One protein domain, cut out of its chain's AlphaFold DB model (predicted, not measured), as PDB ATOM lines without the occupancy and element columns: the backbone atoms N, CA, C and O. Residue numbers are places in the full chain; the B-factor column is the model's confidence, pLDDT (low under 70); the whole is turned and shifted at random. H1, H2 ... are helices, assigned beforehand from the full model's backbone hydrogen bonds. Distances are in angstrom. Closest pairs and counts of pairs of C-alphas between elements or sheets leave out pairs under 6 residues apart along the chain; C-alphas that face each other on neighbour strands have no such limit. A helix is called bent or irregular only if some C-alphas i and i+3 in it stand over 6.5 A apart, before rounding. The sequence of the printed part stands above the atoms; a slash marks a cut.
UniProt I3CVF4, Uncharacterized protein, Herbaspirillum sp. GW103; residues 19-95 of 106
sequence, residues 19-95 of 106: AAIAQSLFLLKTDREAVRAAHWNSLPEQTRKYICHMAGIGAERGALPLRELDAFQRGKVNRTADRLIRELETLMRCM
ATOM      1  N   ALA A  19     -59.852 -49.414  59.750       87.25
ATOM      2  CA  ALA A  19     -59.474 -50.132  58.534       87.25
ATOM      3  C   ALA A  19     -59.068 -49.172  57.399       87.25
ATOM      4  O   ALA A  19     -58.036 -49.383  56.758       87.25
ATOM      5  N   ALA A  20     -59.813 -48.081  57.198       85.31
ATOM      6  CA  ALA A  20     -59.486 -47.060  56.199       85.31
ATOM      7  C   ALA A  20     -58.153 -46.347  56.503       85.31
ATOM      8  O   ALA A  20     -57.340 -46.120  55.599       85.31
ATOM      9  N   ILE A  21     -57.882 -46.049  57.779       86.38
ATOM     10  CA  ILE A  21     -56.599 -45.480  58.219       86.38
ATOM     11  C   ILE A  21     -55.456 -46.466  57.948       86.38
ATOM     12  O   ILE A  21     -54.433 -46.082  57.380       86.38
ATOM     13  N   ALA A  22     -55.627 -47.744  58.299       86.31
ATOM     14  CA  ALA A  22     -54.616 -48.772  58.059       86.31
ATOM     15  C   ALA A  22     -54.305 -48.936  56.561       86.31
ATOM     16  O   ALA A  22     -53.132 -48.997  56.182       86.31
ATOM     17  N   GLN A  23     -55.333 -48.939  55.710       82.25
ATOM     18  CA  GLN A  23     -55.180 -49.010  54.256       82.25
ATOM     19  C   GLN A  23     -54.447 -47.783  53.700       82.25
ATOM     20  O   GLN A  23     -53.525 -47.925  52.898       82.25
ATOM     21  N   SER A  24     -54.789 -46.585  54.177       74.62
ATOM     22  CA  SER A  24     -54.127 -45.339  53.770       74.62
ATOM     23  C   SER A  24     -52.647 -45.330  54.164       74.62
ATOM     24  O   SER A  24     -51.778 -45.005  53.355       74.62
ATOM     25  N   LEU A  25     -52.332 -45.756  55.392       82.19
ATOM     26  CA  LEU A  25     -50.953 -45.888  55.868       82.19
ATOM     27  C   LEU A  25     -50.167 -46.951  55.093       82.19
ATOM     28  O   LEU A  25     -48.960 -46.797  54.903       82.19
ATOM     29  N   PHE A  26     -50.825 -48.028  54.662       78.31
ATOM     30  CA  PHE A  26     -50.213 -49.041  53.812       78.31
ATOM     31  C   PHE A  26     -49.852 -48.464  52.438       78.31
ATOM     32  O   PHE A  26     -48.689 -48.564  52.050       78.31
ATOM     33  N   LEU A  27     -50.792 -47.778  51.774       77.31
ATOM     34  CA  LEU A  27     -50.568 -47.119  50.480       77.31
ATOM     35  C   LEU A  27     -49.378 -46.145  50.532       77.31
ATOM     36  O   LEU A  27     -48.449 -46.247  49.730       77.31
ATOM     37  N   LEU A  28     -49.330 -45.298  51.565       82.81
ATOM     38  CA  LEU A  28     -48.216 -44.376  51.819       82.81
ATOM     39  C   LEU A  28     -46.858 -45.078  51.986       82.81
ATOM     40  O   LEU A  28     -45.819 -44.542  51.592       82.81
ATOM     41  N   LYS A  29     -46.827 -46.267  52.601       78.25
ATOM     42  CA  LYS A  29     -45.592 -47.056  52.741       78.25
ATOM     43  C   LYS A  29     -45.150 -47.635  51.400       78.25
ATOM     44  O   LYS A  29     -43.957 -47.579  51.100       78.25
ATOM     45  N   THR A  30     -46.081 -48.156  50.602       78.12
ATOM     46  CA  THR A  30     -45.789 -48.648  49.248       78.12
ATOM     47  C   THR A  30     -45.239 -47.548  48.348       78.12
ATOM     48  O   THR A  30     -44.237 -47.784  47.678       78.12
ATOM     49  N   ASP A  31     -45.785 -46.332  48.416       85.00
ATOM     50  CA  ASP A  31     -45.287 -45.198  47.628       85.00
ATOM     51  C   ASP A  31     -43.842 -44.841  47.994       85.00
ATOM     52  O   ASP A  31     -42.992 -44.645  47.124       85.00
ATOM     53  N   ARG A  32     -43.514 -44.829  49.292       84.75
ATOM     54  CA  ARG A  32     -42.143 -44.558  49.754       84.75
ATOM     55  C   ARG A  32     -41.143 -45.602  49.264       84.75
ATOM     56  O   ARG A  32     -40.029 -45.243  48.881       84.75
ATOM     57  N   GLU A  33     -41.508 -46.881  49.283       85.31
ATOM     58  CA  GLU A  33     -40.643 -47.947  48.765       85.31
ATOM     59  C   GLU A  33     -40.521 -47.899  47.238       85.31
ATOM     60  O   GLU A  33     -39.425 -48.112  46.716       85.31
ATOM     61  N   ALA A  34     -41.592 -47.537  46.526       84.44
ATOM     62  CA  ALA A  34     -41.553 -47.323  45.083       84.44
ATOM     63  C   ALA A  34     -40.585 -46.190  44.708       84.44
ATOM     64  O   ALA A  34     -39.738 -46.370  43.831       84.44
ATOM     65  N   VAL A  35     -40.627 -45.064  45.429       87.44
ATOM     66  CA  VAL A  35     -39.697 -43.938  45.237       87.44
ATOM     67  C   VAL A  35     -38.248 -44.362  45.496       87.44
ATOM     68  O   VAL A  35     -37.361 -44.079  44.689       87.44
ATOM     69  N   ARG A  36     -37.985 -45.097  46.585       91.25
ATOM     70  CA  ARG A  36     -36.637 -45.616  46.881       91.25
ATOM     71  C   ARG A  36     -36.135 -46.551  45.784       91.25
ATOM     72  O   ARG A  36     -34.982 -46.437  45.370       91.25
ATOM     73  N   ALA A  37     -36.985 -47.456  45.305       91.19
ATOM     74  CA  ALA A  37     -36.641 -48.379  44.231       91.19
ATOM     75  C   ALA A  37     -36.370 -47.643  42.911       91.19
ATOM     76  O   ALA A  37     -35.407 -47.977  42.220       91.19
ATOM     77  N   ALA A  38     -37.155 -46.612  42.588       90.50
ATOM     78  CA  ALA A  38     -36.927 -45.769  41.418       90.50
ATOM     79  C   ALA A  38     -35.565 -45.059  41.490       90.50
ATOM     80  O   ALA A  38     -34.782 -45.141  40.544       90.50
ATOM     81  N   HIS A  39     -35.230 -44.450  42.633       93.25
ATOM     82  CA  HIS A  39     -33.919 -43.828  42.831       93.25
ATOM     83  C   HIS A  39     -32.771 -44.832  42.750       93.25
ATOM     84  O   HIS A  39     -31.774 -44.560  42.085       93.25
ATOM     85  N   TRP A  40     -32.915 -46.011  43.360       94.25
ATOM     86  CA  TRP A  40     -31.927 -47.084  43.239       94.25
ATOM     87  C   TRP A  40     -31.672 -47.445  41.774       94.25
ATOM     88  O   TRP A  40     -30.527 -47.462  41.335       94.25
ATOM     89  N   ASN A  41     -32.733 -47.655  40.995       91.44
ATOM     90  CA  ASN A  41     -32.618 -48.024  39.585       91.44
ATOM     91  C   ASN A  41     -32.091 -46.884  38.697       91.44
ATOM     92  O   ASN A  41     -31.515 -47.163  37.652       91.44
ATOM     93  N   SER A  42     -32.265 -45.621  39.103       94.19
ATOM     94  CA  SER A  42     -31.718 -44.466  38.377       94.19
ATOM     95  C   SER A  42     -30.197 -44.330  38.500       94.19
ATOM     96  O   SER A  42     -29.568 -43.676  37.670       94.19
ATOM     97  N   LEU A  43     -29.593 -44.942  39.525       94.81
ATOM     98  CA  LEU A  43     -28.146 -44.921  39.710       94.81
ATOM     99  C   LEU A  43     -27.458 -45.878  38.722       94.81
ATOM    100  O   LEU A  43     -27.936 -47.007  38.536       94.81
ATOM    101  N   PRO A  44     -26.292 -45.493  38.161       96.38
ATOM    102  CA  PRO A  44     -25.510 -46.380  37.311       96.38
ATOM    103  C   PRO A  44     -25.230 -47.714  38.005       96.38
ATOM    104  O   PRO A  44     -24.859 -47.758  39.182       96.38
ATOM    105  N   GLU A  45     -25.378 -48.817  37.269       95.81
ATOM    106  CA  GLU A  45     -25.174 -50.165  37.813       95.81
ATOM    107  C   GLU A  45     -23.782 -50.316  38.432       95.81
ATOM    108  O   GLU A  45     -23.644 -50.870  39.519       95.81
ATOM    109  N   GLN A  46     -22.754 -49.762  37.789       96.38
ATOM    110  CA  GLN A  46     -21.385 -49.812  38.294       96.38
ATOM    111  C   GLN A  46     -21.250 -49.159  39.678       96.38
ATOM    112  O   GLN A  46     -20.601 -49.722  40.558       96.38
ATOM    113  N   THR A  47     -21.914 -48.022  39.907       96.00
ATOM    114  CA  THR A  47     -21.939 -47.347  41.213       96.00
ATOM    115  C   THR A  47     -22.614 -48.222  42.267       96.00
ATOM    116  O   THR A  47     -22.099 -48.361  43.379       96.00
ATOM    117  N   ARG A  48     -23.729 -48.873  41.912       96.94
ATOM    118  CA  ARG A  48     -24.423 -49.814  42.802       96.94
ATOM    119  C   ARG A  48     -23.566 -51.039  43.126       96.94
ATOM    120  O   ARG A  48     -23.455 -51.423  44.288       96.94
ATOM    121  N   LYS A  49     -22.912 -51.633  42.124       97.56
ATOM    122  CA  LYS A  49     -21.994 -52.772  42.295       97.56
ATOM    123  C   LYS A  49     -20.827 -52.419  43.210       97.56
ATOM    124  O   LYS A  49     -20.519 -53.177  44.129       97.56
ATOM    125  N   TYR A  50     -20.228 -51.249  43.000       96.94
ATOM    126  CA  TYR A  50     -19.124 -50.751  43.812       96.94
ATOM    127  C   TYR A  50     -19.519 -50.606  45.285       96.94
ATOM    128  O   TYR A  50     -18.865 -51.182  46.157       96.94
ATOM    129  N   ILE A  51     -20.633 -49.926  45.580       97.31
ATOM    130  CA  ILE A  51     -21.038 -49.721  46.975       97.31
ATOM    131  C   ILE A  51     -21.464 -51.031  47.661       97.31
ATOM    132  O   ILE A  51     -21.155 -51.240  48.835       97.31
ATOM    133  N   CYS A  52     -22.104 -51.958  46.938       97.44
ATOM    134  CA  CYS A  52     -22.439 -53.286  47.462       97.44
ATOM    135  C   CYS A  52     -21.190 -54.136  47.750       97.44
ATOM    136  O   CYS A  52     -21.150 -54.857  48.752       97.44
ATOM    137  N   HIS A  53     -20.156 -54.024  46.913       97.75
ATOM    138  CA  HIS A  53     -18.863 -54.649  47.169       97.75
ATOM    139  C   HIS A  53     -18.219 -54.088  48.445       97.75
ATOM    140  O   HIS A  53     -17.888 -54.861  49.343       97.75
ATOM    141  N   MET A  54     -18.143 -52.759  48.586       97.12
ATOM    142  CA  MET A  54     -17.603 -52.111  49.790       97.12
ATOM    143  C   MET A  54     -18.393 -52.446  51.064       97.12
ATOM    144  O   MET A  54     -17.822 -52.549  52.146       97.12
ATOM    145  N   ALA A  55     -19.709 -52.641  50.955       96.88
ATOM    146  CA  ALA A  55     -20.560 -53.059  52.069       96.88
ATOM    147  C   ALA A  55     -20.371 -54.543  52.462       96.88
ATOM    148  O   ALA A  55     -20.984 -55.022  53.427       96.88
ATOM    149  N   GLY A  56     -19.542 -55.290  51.724       96.44
ATOM    150  CA  GLY A  56     -19.252 -56.701  51.969       96.44
ATOM    151  C   GLY A  56     -20.461 -57.608  51.747       96.44
ATOM    152  O   GLY A  56     -20.608 -58.600  52.454       96.44
ATOM    153  N   ILE A  57     -21.367 -57.234  50.834       95.75
ATOM    154  CA  ILE A  57     -22.545 -58.044  50.469       95.75
ATOM    155  C   ILE A  57     -22.441 -58.640  49.055       95.75
ATOM    156  O   ILE A  57     -23.343 -59.349  48.616       95.75
ATOM    157  N   GLY A  58     -21.326 -58.380  48.365       95.62
ATOM    158  CA  GLY A  58     -21.042 -58.856  47.013       95.62
ATOM    159  C   GLY A  58     -21.463 -57.855  45.937       95.62
ATOM    160  O   GLY A  58     -22.524 -57.241  46.024       95.62
ATOM    161  N   ALA A  59     -20.627 -57.697  44.907       95.88
ATOM    162  CA  ALA A  59     -20.860 -56.735  43.829       95.88
ATOM    163  C   ALA A  59     -22.146 -57.041  43.048       95.88
ATOM    164  O   ALA A  59     -22.907 -56.129  42.749       95.88
ATOM    165  N   GLU A  60     -22.443 -58.320  42.795       95.50
ATOM    166  CA  GLU A  60     -23.619 -58.747  42.022       95.50
ATOM    167  C   GLU A  60     -24.950 -58.267  42.611       95.50
ATOM    168  O   GLU A  60     -25.898 -57.991  41.877       95.50
ATOM    169  N   ARG A  61     -25.013 -58.055  43.933       93.31
ATOM    170  CA  ARG A  61     -26.192 -57.474  44.592       93.31
ATOM    171  C   ARG A  61     -26.522 -56.068  44.086       93.31
ATOM    172  O   ARG A  61     -27.681 -55.672  44.131       93.31
ATOM    173  N   GLY A  62     -25.532 -55.340  43.574       93.62
ATOM    174  CA  GLY A  62     -25.711 -54.019  42.983       93.62
ATOM    175  C   GLY A  62     -26.467 -54.024  41.654       93.62
ATOM    176  O   GLY A  62     -27.092 -53.019  41.332       93.62
ATOM    177  N   ALA A  63     -26.466 -55.137  40.909       94.94
ATOM    178  CA  ALA A  63     -27.252 -55.272  39.677       94.94
ATOM    179  C   ALA A  63     -28.746 -55.481  39.962       94.94
ATOM    180  O   ALA A  63     -29.602 -55.056  39.187       94.94
ATOM    181  N   LEU A  64     -29.057 -56.108  41.097       94.44
ATOM    182  CA  LEU A  64     -30.410 -56.506  41.457       94.44
ATOM    183  C   LEU A  64     -31.310 -55.301  41.795       94.44
ATOM    184  O   LEU A  64     -30.823 -54.239  42.214       94.44
ATOM    185  N   PRO A  65     -32.639 -55.452  41.645       93.00
ATOM    186  CA  PRO A  65     -33.579 -54.435  42.086       93.00
ATOM    187  C   PRO A  65     -33.573 -54.309  43.614       93.00
ATOM    188  O   PRO A  65     -33.346 -55.279  44.335       93.00
ATOM    189  N   LEU A  66     -33.894 -53.111  44.119       92.94
ATOM    190  CA  LEU A  66     -33.799 -52.781  45.548       92.94
ATOM    191  C   LEU A  66     -34.561 -53.769  46.453       92.94
ATOM    192  O   LEU A  66     -34.143 -54.036  47.577       92.94
ATOM    193  N   ARG A  67     -35.679 -54.333  45.978       91.69
ATOM    194  CA  ARG A  67     -36.501 -55.314  46.712       91.69
ATOM    195  C   ARG A  67     -35.776 -56.624  47.058       91.69
ATOM    196  O   ARG A  67     -36.171 -57.266  48.019       91.69
ATOM    197  N   GLU A  68     -34.736 -56.993  46.307       94.56
ATOM    198  CA  GLU A  68     -33.939 -58.214  46.536       94.56
ATOM    199  C   GLU A  68     -32.891 -58.031  47.644       94.56
ATOM    200  O   GLU A  68     -32.221 -58.985  48.046       94.56
ATOM    201  N   LEU A  69     -32.714 -56.791  48.105       94.12
ATOM    202  CA  LEU A  69     -31.883 -56.454  49.249       94.12
ATOM    203  C   LEU A  69     -32.752 -56.440  50.502       94.12
ATOM    204  O   LEU A  69     -33.712 -55.663  50.590       94.12
ATOM    205  N   ASP A  70     -32.381 -57.255  51.485       94.56
ATOM    206  CA  ASP A  70     -33.037 -57.259  52.789       94.56
ATOM    207  C   ASP A  70     -32.747 -55.965  53.585       94.56
ATOM    208  O   ASP A  70     -31.901 -55.137  53.223       94.56
ATOM    209  N   ALA A  71     -33.469 -55.764  54.690       93.50
ATOM    210  CA  ALA A  71     -33.334 -54.559  55.510       93.50
ATOM    211  C   ALA A  71     -31.911 -54.365  56.070       93.50
ATOM    212  O   ALA A  71     -31.433 -53.231  56.169       93.50
ATOM    213  N   PHE A  72     -31.220 -55.455  56.407       95.44
ATOM    214  CA  PHE A  72     -29.873 -55.409  56.960       95.44
ATOM    215  C   PHE A  72     -28.845 -55.024  55.890       95.44
ATOM    216  O   PHE A  72     -28.041 -54.118  56.104       95.44
ATOM    217  N   GLN A  73     -28.920 -55.635  54.709       96.38
ATOM    218  CA  GLN A  73     -28.094 -55.327  53.545       96.38
ATOM    219  C   GLN A  73     -28.253 -53.865  53.122       96.38
ATOM    220  O   GLN A  73     -27.253 -53.171  52.932       96.38
ATOM    221  N   ARG A  74     -29.493 -53.364  53.060       95.06
ATOM    222  CA  ARG A  74     -29.771 -51.941  52.804       95.06
ATOM    223  C   ARG A  74     -29.141 -51.039  53.869       95.06
ATOM    224  O   ARG A  74     -28.569 -50.004  53.532       95.06
ATOM    225  N   GLY A  75     -29.193 -51.448  55.139       96.00
ATOM    226  CA  GLY A  75     -28.527 -50.757  56.245       96.00
ATOM    227  C   GLY A  75     -27.004 -50.699  56.086       96.00
ATOM    228  O   GLY A  75     -26.419 -49.627  56.255       96.00
ATOM    229  N   LYS A  76     -26.364 -51.813  55.700       97.44
ATOM    230  CA  LYS A  76     -24.918 -51.852  55.415       97.44
ATOM    231  C   LYS A  76     -24.560 -50.914  54.267       97.44
ATOM    232  O   LYS A  76     -23.680 -50.080  54.441       97.44
ATOM    233  N   VAL A  77     -25.274 -50.996  53.141       97.00
ATOM    234  CA  VAL A  77     -25.049 -50.118  51.978       97.00
ATOM    235  C   VAL A  77     -25.173 -48.646  52.369       97.00
ATOM    236  O   VAL A  77     -24.298 -47.857  52.027       97.00
ATOM    237  N   ASN A  78     -26.205 -48.279  53.134       96.56
ATOM    238  CA  ASN A  78     -26.403 -46.903  53.593       96.56
ATOM    239  C   ASN A  78     -25.231 -46.411  54.461       96.56
ATOM    240  O   ASN A  78     -24.653 -45.364  54.179       96.56
ATOM    241  N   ARG A  79     -24.825 -47.191  55.472       97.88
ATOM    242  CA  ARG A  79     -23.704 -46.821  56.352       97.88
ATOM    243  C   ARG A  79     -22.371 -46.756  55.612       97.88
ATOM    244  O   ARG A  79     -21.559 -45.884  55.909       97.88
ATOM    245  N   THR A  80     -22.147 -47.657  54.658       97.69
ATOM    246  CA  THR A  80     -20.951 -47.637  53.812       97.69
ATOM    247  C   THR A  80     -20.945 -46.423  52.886       97.69
ATOM    248  O   THR A  80     -19.903 -45.791  52.746       97.69
ATOM    249  N   ALA A  81     -22.092 -46.043  52.316       96.25
ATOM    250  CA  ALA A  81     -22.210 -44.841  51.493       96.25
ATOM    251  C   ALA A  81     -21.953 -43.558  52.301       96.25
ATOM    252  O   ALA A  81     -21.172 -42.723  51.857       96.25
ATOM    253  N   ASP A  82     -22.530 -43.429  53.502       97.25
ATOM    254  CA  ASP A  82     -22.286 -42.272  54.383       97.25
ATOM    255  C   ASP A  82     -20.802 -42.139  54.752       97.25
ATOM    256  O   ASP A  82     -20.241 -41.044  54.733       97.25
ATOM    257  N   ARG A  83     -20.137 -43.265  55.037       96.50
ATOM    258  CA  ARG A  83     -18.693 -43.275  55.293       96.50
ATOM    259  C   ARG A  83     -17.899 -42.838  54.064       96.50
ATOM    260  O   ARG A  83     -17.043 -41.968  54.187       96.50
ATOM    261  N   LEU A  84     -18.204 -43.410  52.898       96.12
ATOM    262  CA  LEU A  84     -17.506 -43.102  51.653       96.12
ATOM    263  C   LEU A  84     -17.609 -41.614  51.307       96.12
ATOM    264  O   LEU A  84     -16.610 -41.018  50.929       96.12
ATOM    265  N   ILE A  85     -18.779 -40.991  51.482       95.44
ATOM    266  CA  ILE A  85     -18.954 -39.551  51.230       95.44
ATOM    267  C   ILE A  85     -17.949 -38.723  52.048       95.44
ATOM    268  O   ILE A  85     -17.295 -37.842  51.496       95.44
ATOM    269  N   ARG A  86     -17.753 -39.053  53.330       94.44
ATOM    270  CA  ARG A  86     -16.788 -38.362  54.211       94.44
ATOM    271  C   ARG A  86     -15.336 -38.595  53.784       94.44
ATOM    272  O   ARG A  86     -14.506 -37.693  53.863       94.44
ATOM    273  N   GLU A  87     -15.012 -39.805  53.337       94.94
ATOM    274  CA  GLU A  87     -13.670 -40.147  52.848       94.94
ATOM    275  C   GLU A  87     -13.358 -39.445  51.517       94.94
ATOM    276  O   GLU A  87     -12.243 -38.951  51.324       94.94
ATOM    277  N   LEU A  88     -14.351 -39.327  50.628       94.06
ATOM    278  CA  LEU A  88     -14.217 -38.654  49.336       94.06
ATOM    279  C   LEU A  88     -13.851 -37.175  49.487       94.06
ATOM    280  O   LEU A  88     -13.038 -36.683  48.711       94.06
ATOM    281  N   GLU A  89     -14.360 -36.478  50.505       92.44
ATOM    282  CA  GLU A  89     -13.958 -35.092  50.785       92.44
ATOM    283  C   GLU A  89     -12.451 -34.970  51.047       92.44
ATOM    284  O   GLU A  89     -11.796 -34.041  50.568       92.44
ATOM    285  N   THR A  90     -11.882 -35.921  51.792       90.44
ATOM    286  CA  THR A  90     -10.442 -35.950  52.079       90.44
ATOM    287  C   THR A  90      -9.653 -36.297  50.822       90.44
ATOM    288  O   THR A  90      -8.673 -35.625  50.502       90.44
ATOM    289  N   LEU A  91     -10.120 -37.295  50.067       91.44
ATOM    290  CA  LEU A  91      -9.514 -37.694  48.798       91.44
ATOM    291  C   LEU A  91      -9.456 -36.521  47.815       91.44
ATOM    292  O   LEU A  91      -8.410 -36.274  47.218       91.44
ATOM    293  N   MET A  92     -10.541 -35.755  47.685       91.75
ATOM    294  CA  MET A  92     -10.589 -34.586  46.806       91.75
ATOM    295  C   MET A  92      -9.529 -33.540  47.170       91.75
ATOM    296  O   MET A  92      -8.906 -32.989  46.268       91.75
ATOM    297  N   ARG A  93      -9.262 -33.313  48.465       88.25
ATOM    298  CA  ARG A  93      -8.190 -32.401  48.913       88.25
ATOM    299  C   ARG A  93      -6.805 -32.909  48.525       88.25
ATOM    300  O   ARG A  93      -5.981 -32.125  48.066       88.25
ATOM    301  N   CYS A  94      -6.550 -34.211  48.668       87.44
ATOM    302  CA  CYS A  94      -5.283 -34.818  48.250       87.44
ATOM    303  C   CYS A  94      -5.069 -34.707  46.734       87.44
ATOM    304  O   CYS A  94      -3.955 -34.461  46.278       87.44
ATOM    305  N   MET A  95      -6.144 -34.857  45.957       89.50
ATOM    306  CA  MET A  95      -6.106 -34.777  44.496       89.50
ATOM    307  C   MET A  95      -6.090 -33.342  43.957       89.50
ATOM    308  O   MET A  95      -5.844 -33.158  42.768       89.50
TER     309      MET A  95
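AT A GLANCE: This is residues 19 to 95 of the 106 residues of an uncharacterized protein of Herbaspirillum sp. GW103 (UniProt I3CVF4). Two long helices, H1 and H4, reach out from opposite ends of a small compact body, and their free parts, residues 19 to 32 of H1 and residues 85 to 95 of H4, make most of its length. In the body, the short helix H2 runs across the first half of H4, with the one-turn helix H3 packed on H2, while H1 and H4 stay apart. The printed part has 77 residues with four named helices, in the order H1, H2, H3, H4, and no named strand; the class is all helix. The whole is loose, with a radius of gyration of the C-alphas of 15.6 A, and the C-alphas span 57 by 25 by 22 A, a rod in outline.

HOW THE PARTS SIT: H1, residues 19 to 42, touches no helix. It is close to but not clearly touching H2, residues 45 to 54: their closest C-alphas, those of Trp 40 and Arg 48, are 8.0 A apart. The lines of H1 and H2 are about perpendicular, at 81 degrees. H2 touches H3, residues 59 to 62, where the closest C-alphas, those of Lys 49 and Gly 62, are 4.0 A apart. H2 also touches H4, residues 71 to 95, which meets it with residues 77 to 81 alone; the closest C-alphas, those of Cys 52 and Val 77, are 6.1 A apart. The lines of H2 and H4 are about perpendicular, at 84 degrees. H1 is apart from H3 and from H4, and H3 is apart from H4. In H1 and H2 every O i to N i+4 pair is within hydrogen-bond range, in H4 20 of 21 are, and H3 is too short for such a pair, though its one O i to N i+3 pair is within range.

IN THESE COORDINATES: H1 begins at C-alpha 19, at (-59.474, -50.132, 58.534), and measures 34.8 A from first to last C-alpha. H2 measures 14.3 A and H3, four residues, 5.6 A. H4 begins at C-alpha 71, at (-33.334, -54.559, 55.510), and ends at C-alpha 95, at (-6.106, -34.777, 44.496), 35.4 A away. H4 is not bent, but it has a kink of 30 degrees near residue 87.

THE WHOLE: The C-alphas of Ala 19 and Met 95, the two farthest apart, are 57.3 A apart. Without the stretches that stand free, residues 19 to 32 and 85 to 95, the body of 52 residues spans 24 by 21 by 18 A. The links from H1 to H2 and from H2 to H3 are tight, and the link from H3 to H4 is short. The printed part has no cut. Its mean pLDDT is 92.0, and no printed residue is under 70.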